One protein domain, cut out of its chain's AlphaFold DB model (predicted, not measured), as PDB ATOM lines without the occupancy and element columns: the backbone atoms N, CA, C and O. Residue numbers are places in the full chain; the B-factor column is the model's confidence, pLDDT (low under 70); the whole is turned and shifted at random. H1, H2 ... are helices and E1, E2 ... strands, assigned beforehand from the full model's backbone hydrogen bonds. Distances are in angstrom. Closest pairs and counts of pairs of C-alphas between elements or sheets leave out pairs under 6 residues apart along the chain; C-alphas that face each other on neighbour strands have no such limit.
ATOM      1  N   ALA A  39      23.923 -11.339 -65.173       95.44
ATOM      2  CA  ALA A  39      25.079 -12.215 -65.129       95.44
ATOM      3  C   ALA A  39      25.556 -12.389 -63.684       95.44
ATOM      4  O   ALA A  39      25.522 -11.453 -62.884       95.44
ATOM      5  N   ILE A  40      26.009 -13.598 -63.361       97.06
ATOM      6  CA  ILE A  40      26.509 -13.959 -62.034       97.06
ATOM      7  C   ILE A  40      28.029 -14.097 -62.127       97.06
ATOM      8  O   ILE A  40      28.494 -14.978 -62.856       97.06
ATOM      9  N   PRO A  41      28.813 -13.280 -61.405       97.81
ATOM     10  CA  PRO A  41      30.258 -13.442 -61.379       97.81
ATOM     11  C   PRO A  41      30.649 -14.809 -60.805       97.81
ATOM     12  O   PRO A  41      30.080 -15.280 -59.819       97.81
ATOM     13  N   THR A  42      31.648 -15.466 -61.377       97.56
ATOM     14  CA  THR A  42      32.141 -16.763 -60.895       97.56
ATOM     15  C   THR A  42      33.132 -16.623 -59.743       97.56
ATOM     16  O   THR A  42      33.277 -17.557 -58.960       97.56
ATOM     17  N   SER A  43      33.765 -15.456 -59.591       97.88
ATOM     18  CA  SER A  43      34.804 -15.190 -58.591       97.88
ATOM     19  C   SER A  43      34.808 -13.732 -58.117       97.88
ATOM     20  O   SER A  43      34.200 -12.860 -58.740       97.88
ATOM     21  N   THR A  44      35.532 -13.456 -57.031       98.19
ATOM     22  CA  THR A  44      35.813 -12.098 -56.527       98.19
ATOM     23  C   THR A  44      36.546 -11.242 -57.560       98.19
ATOM     24  O   THR A  44      36.192 -10.082 -57.758       98.19
ATOM     25  N   ALA A  45      37.503 -11.825 -58.289       98.38
ATOM     26  CA  ALA A  45      38.224 -11.147 -59.366       98.38
ATOM     27  C   ALA A  45      37.295 -10.743 -60.523       98.38
ATOM     28  O   ALA A  45      37.371  -9.617 -61.013       98.38
ATOM     29  N   GLN A  46      36.379 -11.631 -60.930       98.44
ATOM     30  CA  GLN A  46      35.403 -11.303 -61.971       98.44
ATOM     31  C   GLN A  46      34.393 -10.259 -61.487       98.44
ATOM     32  O   GLN A  46      34.069  -9.348 -62.244       98.44
ATOM     33  N   LEU A  47      33.935 -10.351 -60.233       98.62
ATOM     34  CA  LEU A  47      33.065  -9.334 -59.642       98.62
ATOM     35  C   LEU A  47      33.741  -7.957 -59.663       98.62
ATOM     36  O   LEU A  47      33.146  -7.011 -60.166       98.62
ATOM     37  N   LYS A  48      34.989  -7.856 -59.186       98.44
ATOM     38  CA  LYS A  48      35.765  -6.608 -59.216       98.44
ATOM     39  C   LYS A  48      35.880  -6.052 -60.638       98.44
ATOM     40  O   LYS A  48      35.507  -4.909 -60.876       98.44
ATOM     41  N   SER A  49      36.294  -6.887 -61.593       98.62
ATOM     42  CA  SER A  49      36.425  -6.487 -63.000       98.62
ATOM     43  C   SER A  49      35.109  -5.981 -63.598       98.62
ATOM     44  O   SER A  49      35.101  -4.965 -64.287       98.62
ATOM     45  N   TRP A  50      33.990  -6.656 -63.327       98.56
ATOM     46  CA  TRP A  50      32.681  -6.242 -63.833       98.56
ATOM     47  C   TRP A  50      32.149  -4.981 -63.170       98.56
ATOM     48  O   TRP A  50      31.365  -4.277 -63.793       98.56
ATOM     49  N   LEU A  51      32.512  -4.703 -61.920       98.56
ATOM     50  CA  LEU A  51      32.140  -3.449 -61.272       98.56
ATOM     51  C   LEU A  51      32.922  -2.273 -61.867       98.56
ATOM     52  O   LEU A  51      32.330  -1.225 -62.103       98.56
ATOM     53  N   GLU A  52      34.208  -2.469 -62.158       98.44
ATOM     54  CA  GLU A  52      35.137  -1.428 -62.622       98.44
ATOM     55  C   GLU A  52      34.990  -1.047 -64.098       98.44
ATOM     56  O   GLU A  52      35.330   0.073 -64.482       98.44
ATOM     57  N   ASP A  53      34.510  -1.960 -64.941       98.19
ATOM     58  CA  ASP A  53      34.506  -1.734 -66.382       98.19
ATOM     59  C   ASP A  53      33.491  -0.676 -66.859       98.19
ATOM     60  O   ASP A  53      32.618  -0.188 -66.137       98.19
ATOM     61  N   ASN A  54      33.596  -0.330 -68.139       97.88
ATOM     62  CA  ASN A  54      32.713   0.613 -68.822       97.88
ATOM     63  C   ASN A  54      31.513  -0.063 -69.516       97.88
ATOM     64  O   ASN A  54      30.858   0.565 -70.348       97.88
ATOM     65  N   VAL A  55      31.206  -1.323 -69.192       97.62
ATOM     66  CA  VAL A  55      30.103  -2.081 -69.798       97.62
ATOM     67  C   VAL A  55      28.841  -1.922 -68.947       97.62
ATOM     68  O   VAL A  55      28.886  -2.017 -67.721       97.62
ATOM     69  N   THR A  56      27.687  -1.704 -69.576       97.88
ATOM     70  CA  THR A  56      26.391  -1.728 -68.879       97.88
ATOM     71  C   THR A  56      26.107  -3.140 -68.367       97.88
ATOM     72  O   THR A  56      26.091  -4.087 -69.157       97.88
ATOM     73  N   ARG A  57      25.883  -3.316 -67.056       97.75
ATOM     74  CA  ARG A  57      25.734  -4.655 -66.449       97.75
ATOM     75  C   ARG A  57      24.643  -4.734 -65.392       97.75
ATOM     76  O   ARG A  57      24.548  -3.874 -64.519       97.75
ATOM     77  N   ASN A  58      23.930  -5.861 -65.406       96.25
ATOM     78  CA  ASN A  58      23.107  -6.342 -64.301       96.25
ATOM     79  C   ASN A  58      23.839  -7.497 -63.599       96.25
ATOM     80  O   ASN A  58      23.877  -8.620 -64.105       96.25
ATOM     81  N   ILE A  59      24.451  -7.215 -62.451       97.12
ATOM     82  CA  ILE A  59      25.302  -8.141 -61.697       97.12
ATOM     83  C   ILE A  59      24.469  -8.782 -60.586       97.12
ATOM     84  O   ILE A  59      24.078  -8.112 -59.630       97.12
ATOM     85  N   LEU A  60      24.205 -10.083 -60.707       95.62
ATOM     86  CA  LEU A  60      23.471 -10.857 -59.709       95.62
ATOM     87  C   LEU A  60      24.448 -11.574 -58.771       95.62
ATOM     88  O   LEU A  60      25.133 -12.514 -59.172       95.62
ATOM     89  N   LEU A  61      24.477 -11.156 -57.510       96.06
ATOM     90  CA  LEU A  61      25.228 -11.798 -56.439       96.06
ATOM     91  C   LEU A  61      24.398 -12.954 -55.872       96.06
ATOM     92  O   LEU A  61      23.343 -12.730 -55.279       96.06
ATOM     93  N   ASP A  62      24.857 -14.193 -56.052       93.44
ATOM     94  CA  ASP A  62      24.145 -15.389 -55.576       93.44
ATOM     95  C   ASP A  62      24.903 -16.224 -54.538       93.44
ATOM     96  O   ASP A  62      24.469 -17.317 -54.172       93.44
ATOM     97  N   ARG A  63      26.033 -15.699 -54.073       93.19
ATOM     98  CA  ARG A  63      26.907 -16.292 -53.066       93.19
ATOM     99  C   ARG A  63      27.680 -15.197 -52.344       93.19
ATOM    100  O   ARG A  63      27.686 -14.043 -52.774       93.19
ATOM    101  N   THR A  64      28.368 -15.576 -51.277       95.94
ATOM    102  CA  THR A  64      29.333 -14.699 -50.616       95.94
ATOM    103  C   THR A  64      30.577 -14.558 -51.489       95.94
ATOM    104  O   THR A  64      31.204 -15.554 -51.849       95.94
ATOM    105  N   TYR A  65      30.938 -13.318 -51.814       97.50
ATOM    106  CA  TYR A  65      32.220 -12.973 -52.423       97.50
ATOM    107  C   TYR A  65      33.135 -12.463 -51.315       97.50
ATOM    108  O   TYR A  65      33.004 -11.320 -50.881       97.50
ATOM    109  N   ASP A  66      34.007 -13.334 -50.816       98.00
ATOM    110  CA  ASP A  66      34.873 -13.027 -49.681       98.00
ATOM    111  C   ASP A  66      36.211 -12.436 -50.146       98.00
ATOM    112  O   ASP A  66      37.012 -13.109 -50.797       98.00
ATOM    113  N   PHE A  67      36.439 -11.164 -49.818       98.44
ATOM    114  CA  PHE A  67      37.673 -10.436 -50.120       98.44
ATOM    115  C   PHE A  67      38.645 -10.383 -48.929       98.44
ATOM    116  O   PHE A  67      39.729  -9.824 -49.060       98.44
ATOM    117  N   THR A  68      38.299 -10.957 -47.770       98.06
ATOM    118  CA  THR A  68      39.017 -10.769 -46.493       98.06
ATOM    119  C   THR A  68      40.526 -10.976 -46.622       98.06
ATOM    120  O   THR A  68      41.309 -10.169 -46.125       98.06
ATOM    121  N   ASP A  69      40.943 -12.022 -47.333       97.62
ATOM    122  CA  ASP A  69      42.351 -12.405 -47.452       97.62
ATOM    123  C   ASP A  69      42.994 -12.054 -48.798       97.62
ATOM    124  O   ASP A  69      44.185 -12.306 -48.981       97.62
ATOM    125  N   THR A  70      42.267 -11.425 -49.731       97.62
ATOM    126  CA  THR A  70      42.763 -11.213 -51.108       97.62
ATOM    127  C   THR A  70      43.954 -10.267 -51.194       97.62
ATOM    128  O   THR A  70      44.679 -10.279 -52.183       97.62
ATOM    129  N   GLU A  71      44.170  -9.455 -50.160       97.75
ATOM    130  CA  GLU A  71      45.289  -8.514 -50.084       97.75
ATOM    131  C   GLU A  71      46.195  -8.770 -48.873       97.75
ATOM    132  O   GLU A  71      47.150  -8.028 -48.646       97.75
ATOM    133  N   GLY A  72      45.936  -9.830 -48.101       97.94
ATOM    134  CA  GLY A  72      46.678 -10.167 -46.888       97.94
ATOM    135  C   GLY A  72      46.414  -9.226 -45.705       97.94
ATOM    136  O   GLY A  72      45.469  -8.435 -45.688       97.94
ATOM    137  N   SER A  73      47.270  -9.324 -44.686       98.12
ATOM    138  CA  SER A  73      47.195  -8.506 -43.468       98.12
ATOM    139  C   SER A  73      48.364  -7.533 -43.356       98.12
ATOM    140  O   SER A  73      49.391  -7.704 -44.016       98.12
ATOM    141  N   VAL A  74      48.198  -6.510 -42.528       98.25
ATOM    142  CA  VAL A  74      49.247  -5.561 -42.150       98.25
ATOM    143  C   VAL A  74      49.182  -5.327 -40.644       98.25
ATOM    144  O   VAL A  74      48.101  -5.382 -40.057       98.25
ATOM    145  N   THR A  75      50.348  -5.128 -40.027       98.38
ATOM    146  CA  THR A  75      50.483  -4.745 -38.618       98.38
ATOM    147  C   THR A  75      51.237  -3.432 -38.536       98.38
ATOM    148  O   THR A  75      52.335  -3.324 -39.078       98.38
ATOM    149  N   GLU A  76      50.651  -2.444 -37.872       97.81
ATOM    150  CA  GLU A  76      51.209  -1.096 -37.777       97.81
ATOM    151  C   GLU A  76      50.734  -0.372 -36.510       97.81
ATOM    152  O   GLU A  76      49.984  -0.915 -35.696       97.81
ATOM    153  N   THR A  77      51.212   0.858 -36.308       97.75
ATOM    154  CA  THR A  77      50.829   1.664 -35.146       97.75
ATOM    155  C   THR A  77      49.459   2.300 -35.362       97.75
ATOM    156  O   THR A  77      49.270   3.095 -36.280       97.75
ATOM    157  N   GLY A  78      48.526   1.996 -34.469       97.56
ATOM    158  CA  GLY A  78      47.229   2.647 -34.325       97.56
ATOM    159  C   GLY A  78      47.099   3.372 -32.984       97.56
ATOM    160  O   GLY A  78      48.089   3.663 -32.304       97.56
ATOM    161  N   CYS A  79      45.865   3.651 -32.573       97.06
ATOM    162  CA  CYS A  79      45.570   4.241 -31.271       97.06
ATOM    163  C   CYS A  79      44.280   3.708 -30.639       97.06
ATOM    164  O   CYS A  79      43.414   3.142 -31.309       97.06
ATOM    165  N   LYS A  80      44.150   3.922 -29.326       95.31
ATOM    166  CA  LYS A  80      42.946   3.641 -28.536       95.31
ATOM    167  C   LYS A  80      42.274   4.960 -28.119       95.31
ATOM    168  O   LYS A  80      42.558   5.462 -27.034       95.31
ATOM    169  N   PRO A  81      41.411   5.545 -28.965       93.69
ATOM    170  CA  PRO A  81      40.752   6.814 -28.656       93.69
ATOM    171  C   PRO A  81      39.517   6.654 -27.751       93.69
ATOM    172  O   PRO A  81      39.068   7.633 -27.163       93.69
ATOM    173  N   TRP A  82      38.962   5.442 -27.621       92.81
ATOM    174  CA  TRP A  82      37.742   5.188 -26.846       92.81
ATOM    175  C   TRP A  82      38.001   4.327 -25.602       92.81
ATOM    176  O   TRP A  82      38.862   3.441 -25.589       92.81
ATOM    177  N   THR A  83      37.213   4.571 -24.555       88.81
ATOM    178  CA  THR A  83      37.341   3.941 -23.227       88.81
ATOM    179  C   THR A  83      36.142   3.068 -22.838       88.81
ATOM    180  O   THR A  83      36.073   2.608 -21.702       88.81
ATOM    181  N   CYS A  84      35.201   2.813 -23.755       88.94
ATOM    182  CA  CYS A  84      34.026   1.985 -23.470       88.94
ATOM    183  C   CYS A  84      34.386   0.506 -23.231       88.94
ATOM    184  O   CYS A  84      35.368  -0.005 -23.761       88.94
ATOM    185  N   SER A  85      33.580  -0.183 -22.419       89.69
ATOM    186  CA  SER A  85      33.753  -1.592 -22.042       89.69
ATOM    187  C   SER A  85      32.774  -2.517 -22.786       89.69
ATOM    188  O   SER A  85      31.670  -2.073 -23.101       89.69
ATOM    189  N   PRO A  86      33.099  -3.810 -23.003       91.75
ATOM    190  CA  PRO A  86      34.332  -4.486 -22.584       91.75
ATOM    191  C   PRO A  86      35.507  -4.297 -23.555       91.75
ATOM    192  O   PRO A  86      36.647  -4.273 -23.109       91.75
ATOM    193  N   ASN A  87      35.238  -4.123 -24.853       91.25
ATOM    194  CA  ASN A  87      36.260  -4.047 -25.898       91.25
ATOM    195  C   ASN A  87      35.958  -2.867 -26.832       91.25
ATOM    196  O   ASN A  87      35.190  -3.034 -27.784       91.25
ATOM    197  N   PRO A  88      36.517  -1.675 -26.566       92.56
ATOM    198  CA  PRO A  88      36.358  -0.551 -27.472       92.56
ATOM    199  C   PRO A  88      37.079  -0.862 -28.785       92.56
ATOM    200  O   PRO A  88      38.095  -1.562 -28.799       92.56
ATOM    201  N   GLN A  89      36.577  -0.311 -29.888       95.75
ATOM    202  CA  GLN A  89      37.280  -0.379 -31.164       95.75
ATOM    203  C   GLN A  89      38.684   0.251 -31.028       95.75
ATOM    204  O   GLN A  89      38.921   1.131 -30.204       95.75
ATOM    205  N   LEU A  90      39.645  -0.208 -31.825       96.00
ATOM    206  CA  LEU A  90      40.929   0.473 -31.997       96.00
ATOM    207  C   LEU A  90      40.912   1.218 -33.330       96.00
ATOM    208  O   LEU A  90      40.217   0.811 -34.261       96.00
ATOM    209  N   ALA A  91      41.681   2.292 -33.432       96.50
ATOM    210  CA  ALA A  91      41.779   3.075 -34.654       96.50
ATOM    211  C   ALA A  91      43.110   2.820 -35.367       96.50
ATOM    212  O   ALA A  91      44.167   2.776 -34.737       96.50
ATOM    213  N   ILE A  92      43.047   2.693 -36.691       97.56
ATOM    214  CA  ILE A  92      44.212   2.724 -37.581       97.56
ATOM    215  C   ILE A  92      44.694   4.178 -37.673       97.56
ATOM    216  O   ILE A  92      43.875   5.089 -37.798       97.56
ATOM    217  N   ASN A  93      46.008   4.415 -37.648       96.88
ATOM    218  CA  ASN A  93      46.568   5.764 -37.785       96.88
ATOM    219  C   ASN A  93      46.646   6.231 -39.256       96.88
ATOM    220  O   ASN A  93      47.677   6.721 -39.719       96.88
ATOM    221  N   ALA A  94      45.560   6.073 -40.014       95.19
ATOM    222  CA  ALA A  94      45.511   6.503 -41.408       95.19
ATOM    223  C   ALA A  94      45.586   8.036 -41.494       95.19
ATOM    224  O   ALA A  94      44.897   8.728 -40.749       95.19
ATOM    225  N   ASN A  95      46.409   8.578 -42.400       94.69
ATOM    226  CA  ASN A  95      46.559  10.026 -42.622       94.69
ATOM    227  C   ASN A  95      46.845  10.839 -41.339       94.69
ATOM    228  O   ASN A  95      46.372  11.964 -41.204       94.69
ATOM    229  N   ASN A  96      47.607  10.270 -40.397       94.31
ATOM    230  CA  ASN A  96      47.900  10.872 -39.089       94.31
ATOM    231  C   ASN A  96      46.648  11.178 -38.244       94.31
ATOM    232  O   ASN A  96      46.636  12.140 -37.477       94.31
ATOM    233  N   TRP A  97      45.591  10.367 -38.371       95.75
ATOM    234  CA  TRP A  97      44.345  10.565 -37.627       95.75
ATOM    235  C   TRP A  97      44.516  10.433 -36.108       95.75
ATOM    236  O   TRP A  97      43.846  11.127 -35.343       95.75
ATOM    237  N   CYS A  98      45.412   9.561 -35.640       96.19
ATOM    238  CA  CYS A  98      45.632   9.394 -34.212       96.19
ATOM    239  C   CYS A  98      46.336  10.620 -33.623       96.19
ATOM    240  O   CYS A  98      47.523  10.835 -33.884       96.19
ATOM    241  N   SER A  99      45.651  11.340 -32.732       88.44
ATOM    242  CA  SER A  99      46.228  12.470 -31.993       88.44
ATOM    243  C   SER A  99      47.486  12.074 -31.211       88.44
ATOM    244  O   SER A  99      47.707  10.896 -30.902       88.44
ATOM    245  N   ALA A 100      48.326  13.060 -30.885       85.38
ATOM    246  CA  ALA A 100      49.497  12.852 -30.032       85.38
ATOM    247  C   ALA A 100      49.110  12.314 -28.641       85.38
ATOM    248  O   ALA A 100      49.821  11.473 -28.099       85.38
ATOM    249  N   ASP A 101      47.950  12.730 -28.128       89.12
ATOM    250  CA  ASP A 101      47.472  12.399 -26.779       89.12
ATOM    251  C   ASP A 101      46.786  11.026 -26.684       89.12
ATOM    252  O   ASP A 101      46.541  10.517 -25.590       89.12
ATOM    253  N   ALA A 102      46.454  10.405 -27.819       92.19
ATOM    254  CA  ALA A 102      45.846   9.082 -27.827       92.19
ATOM    255  C   ALA A 102      46.899   7.994 -27.581       92.19
ATOM    256  O   ALA A 102      47.931   7.941 -28.259       92.19
ATOM    257  N   ALA A 103      46.593   7.064 -26.670       94.12
ATOM    258  CA  ALA A 103      47.446   5.916 -26.387       94.12
ATOM    259  C   ALA A 103      47.716   5.119 -27.673       94.12
ATOM    260  O   ALA A 103      46.782   4.638 -28.325       94.12
ATOM    261  N   LYS A 104      48.995   4.999 -28.036       96.31
ATOM    262  CA  LYS A 104      49.440   4.264 -29.223       96.31
ATOM    263  C   LYS A 104      49.430   2.768 -28.943       96.31
ATOM    264  O   LYS A 104      49.829   2.326 -27.868       96.31
ATOM    265  N   VAL A 105      48.967   1.993 -29.914       96.44
ATOM    266  CA  VAL A 105      48.845   0.533 -29.814       96.44
ATOM    267  C   VAL A 105      49.248  -0.109 -31.136       96.44
ATOM    268  O   VAL A 105      49.143   0.521 -32.185       96.44
ATOM    269  N   SER A 106      49.688  -1.365 -31.100       97.62
ATOM    270  CA  SER A 106      49.846  -2.158 -32.322       97.62
ATOM    271  C   SER A 106      48.477  -2.659 -32.781       97.62
ATOM    272  O   SER A 106      47.716  -3.189 -31.967       97.62
ATOM    273  N   VAL A 107      48.155  -2.484 -34.061       97.69
ATOM    274  CA  VAL A 107      46.924  -2.993 -34.678       97.69
ATOM    275  C   VAL A 107      47.267  -3.901 -35.848       97.69
ATOM    276  O   VAL A 107      48.178  -3.606 -36.617       97.69
ATOM    277  N   THR A 108      46.507  -4.984 -36.007       98.06
ATOM    278  CA  THR A 108      46.601  -5.887 -37.158       98.06
ATOM    279  C   THR A 108      45.253  -5.946 -37.855       98.06
ATOM    280  O   THR A 108      44.236  -6.212 -37.214       98.06
ATOM    281  N   TYR A 109      45.229  -5.714 -39.165       97.94
ATOM    282  CA  TYR A 109      43.993  -5.729 -39.948       97.94
ATOM    283  C   TYR A 109      44.213  -6.278 -41.363       97.94
ATOM    284  O   TYR A 109      45.343  -6.443 -41.828       97.94
ATOM    285  N   LYS A 110      43.110  -6.606 -42.043       98.44
ATOM    286  CA  LYS A 110      43.099  -7.098 -43.426       98.44
ATOM    287  C   LYS A 110      43.116  -5.922 -44.399       98.44
ATOM    288  O   LYS A 110      42.235  -5.066 -44.333       98.44
ATOM    289  N   LYS A 111      44.097  -5.883 -45.307       97.88
ATOM    290  CA  LYS A 111      44.295  -4.749 -46.228       97.88
ATOM    291  C   LYS A 111      43.112  -4.539 -47.174       97.88
ATOM    292  O   LYS A 111      42.737  -3.404 -47.411       97.88
ATOM    293  N   ALA A 112      42.448  -5.616 -47.591       97.88
ATOM    294  CA  ALA A 112      41.296  -5.542 -48.491       97.88
ATOM    295  C   ALA A 112      40.127  -4.697 -47.941       97.88
ATOM    296  O   ALA A 112      39.289  -4.235 -48.706       97.88
ATOM    297  N   GLY A 113      40.061  -4.474 -46.622       97.00
ATOM    298  CA  GLY A 113      39.036  -3.634 -46.004       97.00
ATOM    299  C   GLY A 113      39.301  -2.126 -46.076       97.00
ATOM    300  O   GLY A 113      38.411  -1.357 -45.717       97.00
ATOM    301  N   THR A 114      40.492  -1.675 -46.496       96.62
ATOM    302  CA  THR A 114      40.838  -0.239 -46.490       96.62
ATOM    303  C   THR A 114      40.457   0.498 -47.768       96.62
ATOM    304  O   THR A 114      40.398   1.728 -47.753       96.62
ATOM    305  N   SER A 115      40.176  -0.219 -48.858       95.38
ATOM    306  CA  SER A 115      39.753   0.363 -50.132       95.38
ATOM    307  C   SER A 115      38.511  -0.349 -50.652       95.38
ATOM    308  O   SER A 115      38.495  -1.567 -50.804       95.38
ATOM    309  N   GLY A 116      37.466   0.422 -50.957       96.94
ATOM    310  CA  GLY A 116      36.245  -0.116 -51.552       96.94
ATOM    311  C   GLY A 116      36.451  -0.592 -52.992       96.94
ATOM    312  O   GLY A 116      37.384  -0.167 -53.677       96.94
ATOM    313  N   LEU A 117      35.542  -1.448 -53.466       98.06
ATOM    314  CA  LEU A 117      35.450  -1.790 -54.884       98.06
ATOM    315  C   LEU A 117      34.976  -0.565 -55.672       98.06
ATOM    316  O   LEU A 117      33.976   0.061 -55.315       98.06
ATOM    317  N   ILE A 118      35.678  -0.240 -56.753       98.25
ATOM    318  CA  ILE A 118      35.268   0.822 -57.669       98.25
ATOM    319  C   ILE A 118      34.054   0.336 -58.468       98.25
ATOM    320  O   ILE A 118      34.045  -0.776 -58.993       98.25
ATOM    321  N   VAL A 119      33.029   1.183 -58.569       98.44
ATOM    322  CA  VAL A 119      31.818   0.909 -59.350       98.44
ATOM    323  C   VAL A 119      31.720   1.943 -60.462       98.44
ATOM    324  O   VAL A 119      31.486   3.124 -60.207       98.44
ATOM    325  N   GLY A 120      31.928   1.498 -61.697       98.31
ATOM    326  CA  GLY A 120      31.757   2.309 -62.894       98.31
ATOM    327  C   GLY A 120      30.288   2.629 -63.180       98.31
ATOM    328  O   GLY A 120      29.366   2.149 -62.519       98.31
ATOM    329  N   SER A 121      30.053   3.433 -64.214       98.12
ATOM    330  CA  SER A 121      28.703   3.813 -64.642       98.12
ATOM    331  C   SER A 121      27.870   2.613 -65.118       98.12
ATOM    332  O   SER A 121      28.405   1.581 -65.537       98.12
ATOM    333  N   ASN A 122      26.544   2.785 -65.113       97.44
ATOM    334  CA  ASN A 122      25.556   1.855 -65.680       97.44
ATOM    335  C   ASN A 122      25.622   0.430 -65.099       97.44
ATOM    336  O   ASN A 122      25.593  -0.572 -65.819       97.44
ATOM    337  N   LYS A 123      25.721   0.345 -63.769       97.81
ATOM    338  CA  LYS A 123      25.703  -0.911 -63.016       97.81
ATOM    339  C   LYS A 123      24.406  -1.035 -62.227       97.81
ATOM    340  O   LYS A 123      23.961  -0.081 -61.595       97.81
ATOM    341  N   THR A 124      23.849  -2.236 -62.213       96.31
ATOM    342  CA  THR A 124      22.829  -2.649 -61.248       96.31
ATOM    343  C   THR A 124      23.354  -3.874 -60.517       96.31
ATOM    344  O   THR A 124      23.648  -4.890 -61.144       96.31
ATOM    345  N   ILE A 125      23.493  -3.770 -59.196       96.38
ATOM    346  CA  ILE A 125      23.993  -4.838 -58.324       96.38
ATOM    347  C   ILE A 125      22.801  -5.378 -57.541       96.38
ATOM    348  O   ILE A 125      22.145  -4.632 -56.816       96.38
ATOM    349  N   LEU A 126      22.499  -6.661 -57.709       92.81
ATOM    350  CA  LEU A 126      21.324  -7.308 -57.127       92.81
ATOM    351  C   LEU A 126      21.763  -8.504 -56.300       92.81
ATOM    352  O   LEU A 126      22.657  -9.241 -56.705       92.81
ATOM    353  N   ALA A 127      21.103  -8.738 -55.172       90.25
ATOM    354  CA  ALA A 127      21.287  -9.958 -54.401       90.25
ATOM    355  C   ALA A 127      20.195 -10.972 -54.752       90.25
ATOM    356  O   ALA A 127      19.010 -10.630 -54.813       90.25
ATOM    357  N   ARG A 128      20.571 -12.240 -54.933       85.00
ATOM    358  CA  ARG A 128      19.602 -13.336 -54.912       85.00
ATOM    359  C   ARG A 128      19.158 -13.538 -53.464       85.00
ATOM    360  O   ARG A 128      19.985 -13.824 -52.599       85.00
TER     361      ARG A 128
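Overview. This is residues 39 to 128 of the 133 residues of the protein "Putative pectin lyase A Short=PLA" of Thanatephorus cucumeris (strain AG1-IB / isolate 7/3/14) (UniProt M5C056). With little regular structure, two lobes are joined by two lengths of chain: the hairpin E2 and E3 with loop residues 81 to 102, and H1 beside the parallel pair E1 and E4. The printed part, 90 residues with 35 in named elements, is mixed, in the order H1 E1 E2 E3 E4. It is only just loose, close to extended, with radius of gyration of the C-alphas 17.8 A, spanning 50 by 26 by 22 A.

Arrangement. E2, residues 73 to 80, and E3, residues 103 to 110, form an antiparallel hairpin, with N 76 and O 107 3.0 A apart. E1, residues 57 to 61, and E4, residues 123 to 127, are parallel, with N 59 and O 124 2.8 A apart. H1, residues 44 to 52, has every O i to N i+4 pair within hydrogen-bond range.

Along the chain. H1 begins at C-alpha 44 (35.813, -12.098, -56.527); E4 ends at C-alpha 127 (21.287, -9.958, -54.401).

Size, cuts and confidence. The links E1 to E2, E2 to E3 and E3 to E4 are long. The printed part has no cut.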